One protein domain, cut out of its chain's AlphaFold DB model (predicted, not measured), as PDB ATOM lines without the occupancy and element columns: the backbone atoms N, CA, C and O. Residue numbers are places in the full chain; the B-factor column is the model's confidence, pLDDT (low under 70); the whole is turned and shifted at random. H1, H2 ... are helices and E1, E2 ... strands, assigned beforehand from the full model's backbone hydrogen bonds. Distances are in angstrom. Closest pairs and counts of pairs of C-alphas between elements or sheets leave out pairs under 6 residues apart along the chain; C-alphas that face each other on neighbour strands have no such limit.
ATOM      1  N   VAL A 136      33.303 101.543  77.918       91.00
ATOM      2  CA  VAL A 136      32.660 100.239  78.107       91.00
ATOM      3  C   VAL A 136      32.998  99.737  79.506       91.00
ATOM      4  O   VAL A 136      34.168  99.624  79.852       91.00
ATOM      5  N   THR A 137      31.973  99.436  80.304       91.38
ATOM      6  CA  THR A 137      32.127  98.958  81.690       91.38
ATOM      7  C   THR A 137      31.997  97.441  81.827       91.38
ATOM      8  O   THR A 137      32.197  96.921  82.910       91.38
ATOM      9  N   GLY A 138      31.641  96.722  80.758       92.62
ATOM     10  CA  GLY A 138      31.466  95.262  80.762       92.62
ATOM     11  C   GLY A 138      30.082  94.799  81.227       92.62
ATOM     12  O   GLY A 138      29.469  93.966  80.563       92.62
ATOM     13  N   SER A 139      29.533  95.387  82.294       93.94
ATOM     14  CA  SER A 139      28.176  95.080  82.765       93.94
ATOM     15  C   SER A 139      27.413  96.311  83.278       93.94
ATOM     16  O   SER A 139      27.979  97.392  83.481       93.94
ATOM     17  N   MET A 140      26.098  96.152  83.484       92.69
ATOM     18  CA  MET A 140      25.264  97.170  84.142       92.69
ATOM     19  C   MET A 140      25.665  97.368  85.607       92.69
ATOM     20  O   MET A 140      25.686  98.502  86.074       92.69
ATOM     21  N   ILE A 141      26.031  96.286  86.301       94.19
ATOM     22  CA  ILE A 141      26.474  96.328  87.700       94.19
ATOM     23  C   ILE A 141      27.763  97.150  87.807       94.19
ATOM     24  O   ILE A 141      27.847  98.054  88.634       94.19
ATOM     25  N   ASP A 142      28.720  96.914  86.908       95.75
ATOM     26  CA  ASP A 142      29.979  97.667  86.869       95.75
ATOM     27  C   ASP A 142      29.748  99.135  86.492       95.75
ATOM     28  O   ASP A 142      30.378 100.032  87.052       95.75
ATOM     29  N   SER A 143      28.798  99.408  85.587       94.56
ATOM     30  CA  SER A 143      28.392 100.781  85.265       94.56
ATOM     31  C   SER A 143      27.831 101.507  86.486       94.56
ATOM     32  O   SER A 143      28.156 102.673  86.694       94.56
ATOM     33  N   GLU A 144      26.980 100.856  87.277       93.94
ATOM     34  CA  GLU A 144      26.414 101.443  88.492       93.94
ATOM     35  C   GLU A 144      27.476 101.635  89.576       93.94
ATOM     36  O   GLU A 144      27.520 102.692  90.208       93.94
ATOM     37  N   ALA A 145      28.358 100.650  89.767       94.94
ATOM     38  CA  ALA A 145      29.472 100.733  90.706       94.94
ATOM     39  C   ALA A 145      30.403 101.906  90.362       94.94
ATOM     40  O   ALA A 145      30.733 102.707  91.240       94.94
ATOM     41  N   LEU A 146      30.745 102.067  89.079       95.62
ATOM     42  CA  LEU A 146      31.531 103.196  88.590       95.62
ATOM     43  C   LEU A 146      30.822 104.527  88.860       95.62
ATOM     44  O   LEU A 146      31.432 105.434  89.413       95.62
ATOM     45  N   LEU A 147      29.536 104.661  88.514       96.50
ATOM     46  CA  LEU A 147      28.787 105.903  88.749       96.50
ATOM     47  C   LEU A 147      28.715 106.254  90.242       96.50
ATOM     48  O   LEU A 147      28.929 107.407  90.610       96.50
ATOM     49  N   ARG A 148      28.475 105.273  91.120       95.25
ATOM     50  CA  ARG A 148      28.473 105.486  92.578       95.25
ATOM     51  C   ARG A 148      29.839 105.929  93.089       95.25
ATOM     52  O   ARG A 148      29.912 106.867  93.878       95.25
ATOM     53  N   ASN A 149      30.913 105.295  92.619       95.75
ATOM     54  CA  ASN A 149      32.274 105.684  92.972       95.75
ATOM     55  C   ASN A 149      32.582 107.116  92.502       95.75
ATOM     56  O   ASN A 149      33.015 107.952  93.294       95.75
ATOM     57  N   MET A 150      32.278 107.434  91.243       96.25
ATOM     58  CA  MET A 150      32.510 108.757  90.664       96.25
ATOM     59  C   MET A 150      31.707 109.852  91.376       96.25
ATOM     60  O   MET A 150      32.233 110.941  91.599       96.25
ATOM     61  N   ALA A 151      30.478 109.573  91.817       95.94
ATOM     62  CA  ALA A 151      29.670 110.528  92.579       95.94
ATOM     63  C   ALA A 151      30.333 110.993  93.890       95.94
ATOM     64  O   ALA A 151      30.080 112.111  94.332       95.94
ATOM     65  N   GLY A 152      31.193 110.164  94.493       94.25
ATOM     66  CA  GLY A 152      31.973 110.533  95.679       94.25
ATOM     67  C   GLY A 152      33.164 111.451  95.388       94.25
ATOM     68  O   GLY A 152      33.694 112.070  96.308       94.25
ATOM     69  N   HIS A 153      33.581 111.566  94.127       94.94
ATOM     70  CA  HIS A 153      34.729 112.373  93.726       94.94
ATOM     71  C   HIS A 153      34.337 113.823  93.424       94.94
ATOM     72  O   HIS A 153      33.181 114.155  93.151       94.94
ATOM     73  N   HIS A 154      35.334 114.704  93.461       93.88
ATOM     74  CA  HIS A 154      35.217 116.091  93.026       93.88
ATOM     75  C   HIS A 154      35.968 116.286  91.706       93.88
ATOM     76  O   HIS A 154      37.039 115.716  91.506       93.88
ATOM     77  N   ILE A 155      35.439 117.143  90.832       89.81
ATOM     78  CA  ILE A 155      36.153 117.641  89.652       89.81
ATOM     79  C   ILE A 155      36.430 119.126  89.880       89.81
ATOM     80  O   ILE A 155      35.534 119.972  89.800       89.81
ATOM     81  N   GLY A 156      37.676 119.444  90.232       89.31
ATOM     82  CA  GLY A 156      38.035 120.770  90.727       89.31
ATOM     83  C   GLY A 156      37.198 121.132  91.959       89.31
ATOM     84  O   GLY A 156      37.239 120.444  92.974       89.31
ATOM     85  N   ARG A 157      36.405 122.204  91.858       89.81
ATOM     86  CA  ARG A 157      35.500 122.660  92.933       89.81
ATOM     87  C   ARG A 157      34.104 122.029  92.877       89.81
ATOM     88  O   ARG A 157      33.278 122.318  93.737       89.81
ATOM     89  N   GLN A 158      33.815 121.216  91.863       92.94
ATOM     90  CA  GLN A 158      32.482 120.664  91.638       92.94
ATOM     91  C   GLN A 158      32.340 119.304  92.316       92.94
ATOM     92  O   GLN A 158      33.049 118.359  91.967       92.94
ATOM     93  N   LYS A 159      31.399 119.199  93.256       93.56
ATOM     94  CA  LYS A 159      31.032 117.933  93.895       93.56
ATOM     95  C   LYS A 159      30.156 117.097  92.959       93.56
ATOM     96  O   LYS A 159      29.261 117.646  92.312       93.56
ATOM     97  N   GLY A 160      30.409 115.792  92.903       95.69
ATOM     98  CA  GLY A 160      29.560 114.851  92.181       95.69
ATOM     99  C   GLY A 160      28.180 114.706  92.823       95.69
ATOM    100  O   GLY A 160      28.043 114.663  94.046       95.69
ATOM    101  N   SER A 161      27.147 114.629  91.988       95.31
ATOM    102  CA  SER A 161      25.775 114.346  92.411       95.31
ATOM    103  C   SER A 161      25.200 113.208  91.581       95.31
ATOM    104  O   SER A 161      25.105 113.328  90.359       95.31
ATOM    105  N   LEU A 162      24.833 112.106  92.237       95.94
ATOM    106  CA  LEU A 162      24.186 110.964  91.595       95.94
ATOM    107  C   LEU A 162      22.675 111.210  91.495       95.94
ATOM    108  O   LEU A 162      22.026 111.593  92.467       95.94
ATOM    109  N   SER A 163      22.102 110.961  90.323       93.00
ATOM    110  CA  SER A 163      20.664 111.044  90.091       93.00
ATOM    111  C   SER A 163      19.895 109.981  90.883       93.00
ATOM    112  O   SER A 163      20.411 108.904  91.171       93.00
ATOM    113  N   VAL A 164      18.614 110.245  91.164       89.56
ATOM    114  CA  VAL A 164      17.731 109.343  91.939       89.56
ATOM    115  C   VAL A 164      17.661 107.931  91.348       89.56
ATOM    116  O   VAL A 164      17.622 106.949  92.077       89.56
ATOM    117  N   ASN A 165      17.683 107.813  90.019       88.19
ATOM    118  CA  ASN A 165      17.674 106.521  89.330       88.19
ATOM    119  C   ASN A 165      19.056 105.840  89.254       88.19
ATOM    120  O   ASN A 165      19.191 104.850  88.543       88.19
ATOM    121  N   GLY A 166      20.091 106.402  89.887       90.75
ATOM    122  CA  GLY A 166      21.448 105.853  89.922       90.75
ATOM    123  C   GLY A 166      22.194 105.834  88.584       90.75
ATOM    124  O   GLY A 166      23.292 105.297  88.511       90.75
ATOM    125  N   ALA A 167      21.624 106.405  87.519       93.12
ATOM    126  CA  ALA A 167      22.122 106.234  86.152       93.12
ATOM    127  C   ALA A 167      22.910 107.438  85.612       93.12
ATOM    128  O   ALA A 167      23.303 107.441  84.444       93.12
ATOM    129  N   THR A 168      23.100 108.498  86.399       95.94
ATOM    130  CA  THR A 168      23.785 109.724  85.971       95.94
ATOM    131  C   THR A 168      24.477 110.402  87.146       95.94
ATOM    132  O   THR A 168      23.857 110.616  88.178       95.94
ATOM    133  N   VAL A 169      25.732 110.795  86.963       97.25
ATOM    134  CA  VAL A 169      26.472 111.700  87.843       97.25
ATOM    135  C   VAL A 169      26.631 113.043  87.150       97.25
ATOM    136  O   VAL A 169      27.034 113.109  85.988       97.25
ATOM    137  N   GLU A 170      26.332 114.116  87.868       96.69
ATOM    138  CA  GLU A 170      26.491 115.490  87.403       96.69
ATOM    139  C   GLU A 170      27.531 116.233  88.247       96.69
ATOM    140  O   GLU A 170      27.585 116.071  89.466       96.69
ATOM    141  N   TYR A 171      28.313 117.093  87.596       97.12
ATOM    142  CA  TYR A 171      29.265 118.008  88.221       97.12
ATOM    143  C   TYR A 171      28.978 119.427  87.735       97.12
ATOM    144  O   TYR A 171      28.893 119.669  86.530       97.12
ATOM    145  N   GLY A 172      28.826 120.382  88.655       94.25
ATOM    146  CA  GLY A 172      28.545 121.775  88.293       94.25
ATOM    147  C   GLY A 172      27.189 121.973  87.628       94.25
ATOM    148  O   GLY A 172      27.052 122.798  86.730       94.25
ATOM    149  N   ARG A 173      26.173 121.209  88.043       91.69
ATOM    150  CA  ARG A 173      24.796 121.393  87.573       91.69
ATOM    151  C   ARG A 173      24.359 122.850  87.781       91.69
ATOM    152  O   ARG A 173      24.454 123.368  88.887       91.69
ATOM    153  N   GLY A 174      23.890 123.502  86.716       88.06
ATOM    154  CA  GLY A 174      23.507 124.923  86.732       88.06
ATOM    155  C   GLY A 174      24.664 125.909  86.512       88.06
ATOM    156  O   GLY A 174      24.437 127.114  86.448       88.06
ATOM    157  N   SER A 175      25.895 125.419  86.358       89.69
ATOM    158  CA  SER A 175      27.038 126.236  85.951       89.69
ATOM    159  C   SER A 175      26.823 126.818  84.555       89.69
ATOM    160  O   SER A 175      26.385 126.125  83.638       89.69
ATOM    161  N   LYS A 176      27.183 128.095  84.388       88.75
ATOM    162  CA  LYS A 176      27.133 128.791  83.094       88.75
ATOM    163  C   LYS A 176      28.345 128.506  82.202       88.75
ATOM    164  O   LYS A 176      28.278 128.783  81.012       88.75
ATOM    165  N   TYR A 177      29.441 128.000  82.774       89.06
ATOM    166  CA  TYR A 177      30.734 127.911  82.086       89.06
ATOM    167  C   TYR A 177      31.208 126.475  81.877       89.06
ATOM    168  O   TYR A 177      31.672 126.132  80.799       89.06
ATOM    169  N   VAL A 178      31.106 125.638  82.912       92.69
ATOM    170  CA  VAL A 178      31.601 124.254  82.879       92.69
ATOM    171  C   VAL A 178      30.627 123.351  83.618       92.69
ATOM    172  O   VAL A 178      30.387 123.554  84.809       92.69
ATOM    173  N   TYR A 179      30.106 122.354  82.913       94.50
ATOM    174  CA  TYR A 179      29.213 121.323  83.429       94.50
ATOM    175  C   TYR A 179      29.697 119.960  82.932       94.50
ATOM    176  O   TYR A 179      30.030 119.806  81.758       94.50
ATOM    177  N   GLY A 180      29.760 118.985  83.836       95.06
ATOM    178  CA  GLY A 180      30.177 117.620  83.540       95.06
ATOM    179  C   GLY A 180      29.039 116.641  83.784       95.06
ATOM    180  O   GLY A 180      28.309 116.765  84.769       95.06
ATOM    181  N   LYS A 181      28.912 115.643  82.910       94.81
ATOM    182  CA  LYS A 181      27.909 114.588  83.038       94.81
ATOM    183  C   LYS A 181      28.509 113.239  82.675       94.81
ATOM    184  O   LYS A 181      29.020 113.063  81.575       94.81
ATOM    185  N   LEU A 182      28.385 112.277  83.579       95.19
ATOM    186  CA  LEU A 182      28.671 110.869  83.326       95.19
ATOM    187  C   LEU A 182      27.356 110.107  83.451       95.19
ATOM    188  O   LEU A 182      26.637 110.292  84.425       95.19
ATOM    189  N   TYR A 183      26.990 109.281  82.480       93.88
ATOM    190  CA  TYR A 183      25.711 108.577  82.531       93.88
ATOM    191  C   TYR A 183      25.785 107.208  81.875       93.88
ATOM    192  O   TYR A 183      26.556 106.981  80.944       93.88
ATOM    193  N   CYS A 184      24.936 106.296  82.344       93.94
ATOM    194  CA  CYS A 184      24.772 104.994  81.720       93.94
ATOM    195  C   CYS A 184      24.014 105.159  80.393       93.94
ATOM    196  O   CYS A 184      22.785 105.302  80.366       93.94
ATOM    197  N   LYS A 185      24.751 105.138  79.274       88.06
ATOM    198  CA  LYS A 185      24.191 105.325  77.924       88.06
ATOM    199  C   LYS A 185      23.115 104.291  77.598       88.06
ATOM    200  O   LYS A 185      22.100 104.651  77.009       88.06
ATOM    201  N   THR A 186      23.282 103.040  78.025       87.62
ATOM    202  CA  THR A 186      22.297 101.965  77.823       87.62
ATOM    203  C   THR A 186      20.943 102.307  78.443       87.62
ATOM    204  O   THR A 186      19.908 102.154  77.791       87.62
ATOM    205  N   THR A 187      20.933 102.811  79.679       86.94
ATOM    206  CA  THR A 187      19.703 103.245  80.359       86.94
ATOM    207  C   THR A 187      19.051 104.415  79.627       86.94
ATOM    208  O   THR A 187      17.837 104.409  79.417       86.94
ATOM    209  N   GLU A 188      19.850 105.378  79.162       84.12
ATOM    210  CA  GLU A 188      19.341 106.523  78.402       84.12
ATOM    211  C   GLU A 188      18.746 106.110  77.046       84.12
ATOM    212  O   GLU A 188      17.643 106.529  76.684       84.12
ATOM    213  N   LEU A 189      19.414 105.214  76.313       82.56
ATOM    214  CA  LEU A 189      18.917 104.679  75.043       82.56
ATOM    215  C   LEU A 189      17.596 103.922  75.225       82.56
ATOM    216  O   LEU A 189      16.666 104.127  74.442       82.56
ATOM    217  N   LYS A 190      17.466 103.102  76.277       83.50
ATOM    218  CA  LYS A 190      16.206 102.408  76.608       83.50
ATOM    219  C   LYS A 190      15.068 103.399  76.868       83.50
ATOM    220  O   LYS A 190      13.972 103.213  76.340       83.50
ATOM    221  N   LYS A 191      15.338 104.475  77.612       78.19
ATOM    222  CA  LYS A 191      14.366 105.541  77.903       78.19
ATOM    223  C   LYS A 191      13.928 106.304  76.648       78.19
ATOM    224  O   LYS A 191      12.788 106.751  76.571       78.19
ATOM    225  N   HIS A 192      14.819 106.472  75.674       70.31
ATOM    226  CA  HIS A 192      14.522 107.204  74.440       70.31
ATOM    227  C   HIS A 192      13.869 106.318  73.372       70.31
ATOM    228  O   HIS A 192      13.076 106.810  72.569       70.31
ATOM    229  N   ARG A 193      14.129 105.005  73.387       66.62
ATOM    230  CA  ARG A 193      13.497 104.030  72.484       66.62
ATOM    231  C   ARG A 193      11.974 103.993  72.643       66.62
ATOM    232  O   ARG A 193      11.276 103.917  71.638       66.62
ATOM    233  N   SER A 194      11.455 104.114  73.866       53.38
ATOM    234  CA  SER A 194      10.005 104.099  74.125       53.38
ATOM    235  C   SER A 194       9.257 105.307  73.552       53.38
ATOM    236  O   SER A 194       8.056 105.222  73.325       53.38
ATOM    237  N   LYS A 195       9.948 106.419  73.267       55.00
ATOM    238  CA  LYS A 195       9.343 107.609  72.645       55.00
ATOM    239  C   LYS A 195       9.329 107.560  71.116       55.00
ATOM    240  O   LYS A 195       8.498 108.229  70.513       55.00
ATOM    241  N   LYS A 196      10.222 106.775  70.499       50.81
ATOM    242  CA  LYS A 196      10.356 106.662  69.034       50.81
ATOM    243  C   LYS A 196       9.324 105.730  68.382       50.81
ATOM    244  O   LYS A 196       9.165 105.777  67.171       50.81
ATOM    245  N   ILE A 197       8.612 104.914  69.164       44.94
ATOM    246  CA  ILE A 197       7.495 104.085  68.689       44.94
ATOM    247  C   ILE A 197       6.195 104.752  69.147       44.94
ATOM    248  O   ILE A 197       5.601 104.366  70.150       44.94
ATOM    249  N   ARG A 198       5.756 105.790  68.434       36.75
ATOM    250  CA  ARG A 198       4.324 106.104  68.377       36.75
ATOM    251  C   ARG A 198       3.799 105.439  67.107       36.75
ATOM    252  O   ARG A 198       4.395 105.680  66.058       36.75
ATOM    253  N   PRO A 199       2.756 104.590  67.164       38.59
ATOM    254  CA  PRO A 199       2.117 104.140  65.937       38.59
ATOM    255  C   PRO A 199       1.653 105.389  65.191       38.59
ATOM    256  O   PRO A 199       1.076 106.297  65.795       38.59
ATOM    257  N   ALA A 200       1.970 105.468  63.902       39.88
ATOM    258  CA  ALA A 200       1.407 106.484  63.038       39.88
ATOM    259  C   ALA A 200      -0.121 106.347  63.106       39.88
ATOM    260  O   ALA A 200      -0.684 105.389  62.582       39.88
ATOM    261  N   CYS A 201      -0.795 107.269  63.794       35.22
ATOM    262  CA  CYS A 201      -2.218 107.474  63.576       35.22
ATOM    263  C   CYS A 201      -2.350 108.064  62.173       35.22
ATOM    264  O   CYS A 201      -2.233 109.275  61.998       35.22
ATOM    265  N   TYR A 202      -2.539 107.197  61.181       38.59
ATOM    266  CA  TYR A 202      -3.127 107.598  59.912       38.59
ATOM    267  C   TYR A 202      -4.522 108.168  60.215       38.59
ATOM    268  O   TYR A 202      -5.342 107.493  60.844       38.59
ATOM    269  N   ARG A 203      -4.741 109.430  59.845       34.34
ATOM    270  CA  ARG A 203      -6.073 109.995  59.608       34.34
ATOM    271  C   ARG A 203      -6.350 109.929  58.119       34.34
ATOM    272  O   ARG A 203      -5.377 110.133  57.359       34.34
TER     273      ARG A 203
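Overview. This is residues 136 to 203 of the 203 residues of the protein "Phage replication protein CRI" of Nitrosomonas ureae (UniProt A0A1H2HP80). A small three-stranded sheet has H1 over one face; H2 leads away as an arm, where residues 189 to 203 stick out. The printed part has 68 residues and runs H1, E1, E2, E3, H2, class mixed; the sheet, E1 - E2 - E3, is antiparallel. It is loose, radius of gyration of the C-alphas 15.7 A, spanning 55 by 33 by 20 A.

Along the chain. E1 is residues 158 to 162, E2 168 to 171, E3 180 to 183. H1, residues 140 to 151, measures 16.4 A from C-alpha 140 at (25.264, 97.170, 84.142). H2, residues 185 to 196, measures 16.5 A to C-alpha 196 at (10.356, 106.662, 69.034).

Arrangement. The strands form a meander, each the antiparallel neighbour of the one before. Within hydrogen-bond range are N 161 and O 170, 2.9 A, in hairpin E1 and E2, and N 169 and O 182, 2.7 A, in hairpin E2 and E3. H1 is on the sheet, height 8.3 A: two layers. Its closest C-alphas to E1 are Ala 151 and Gly 160, 4.3 A. H2 is not on the sheet. O i to N i+4 pairs are within range throughout H1, 5 of 8 in H2.

Size, cuts and confidence. The printed part has no cut and no long link. Residues 193 to 203 have pLDDT under 70.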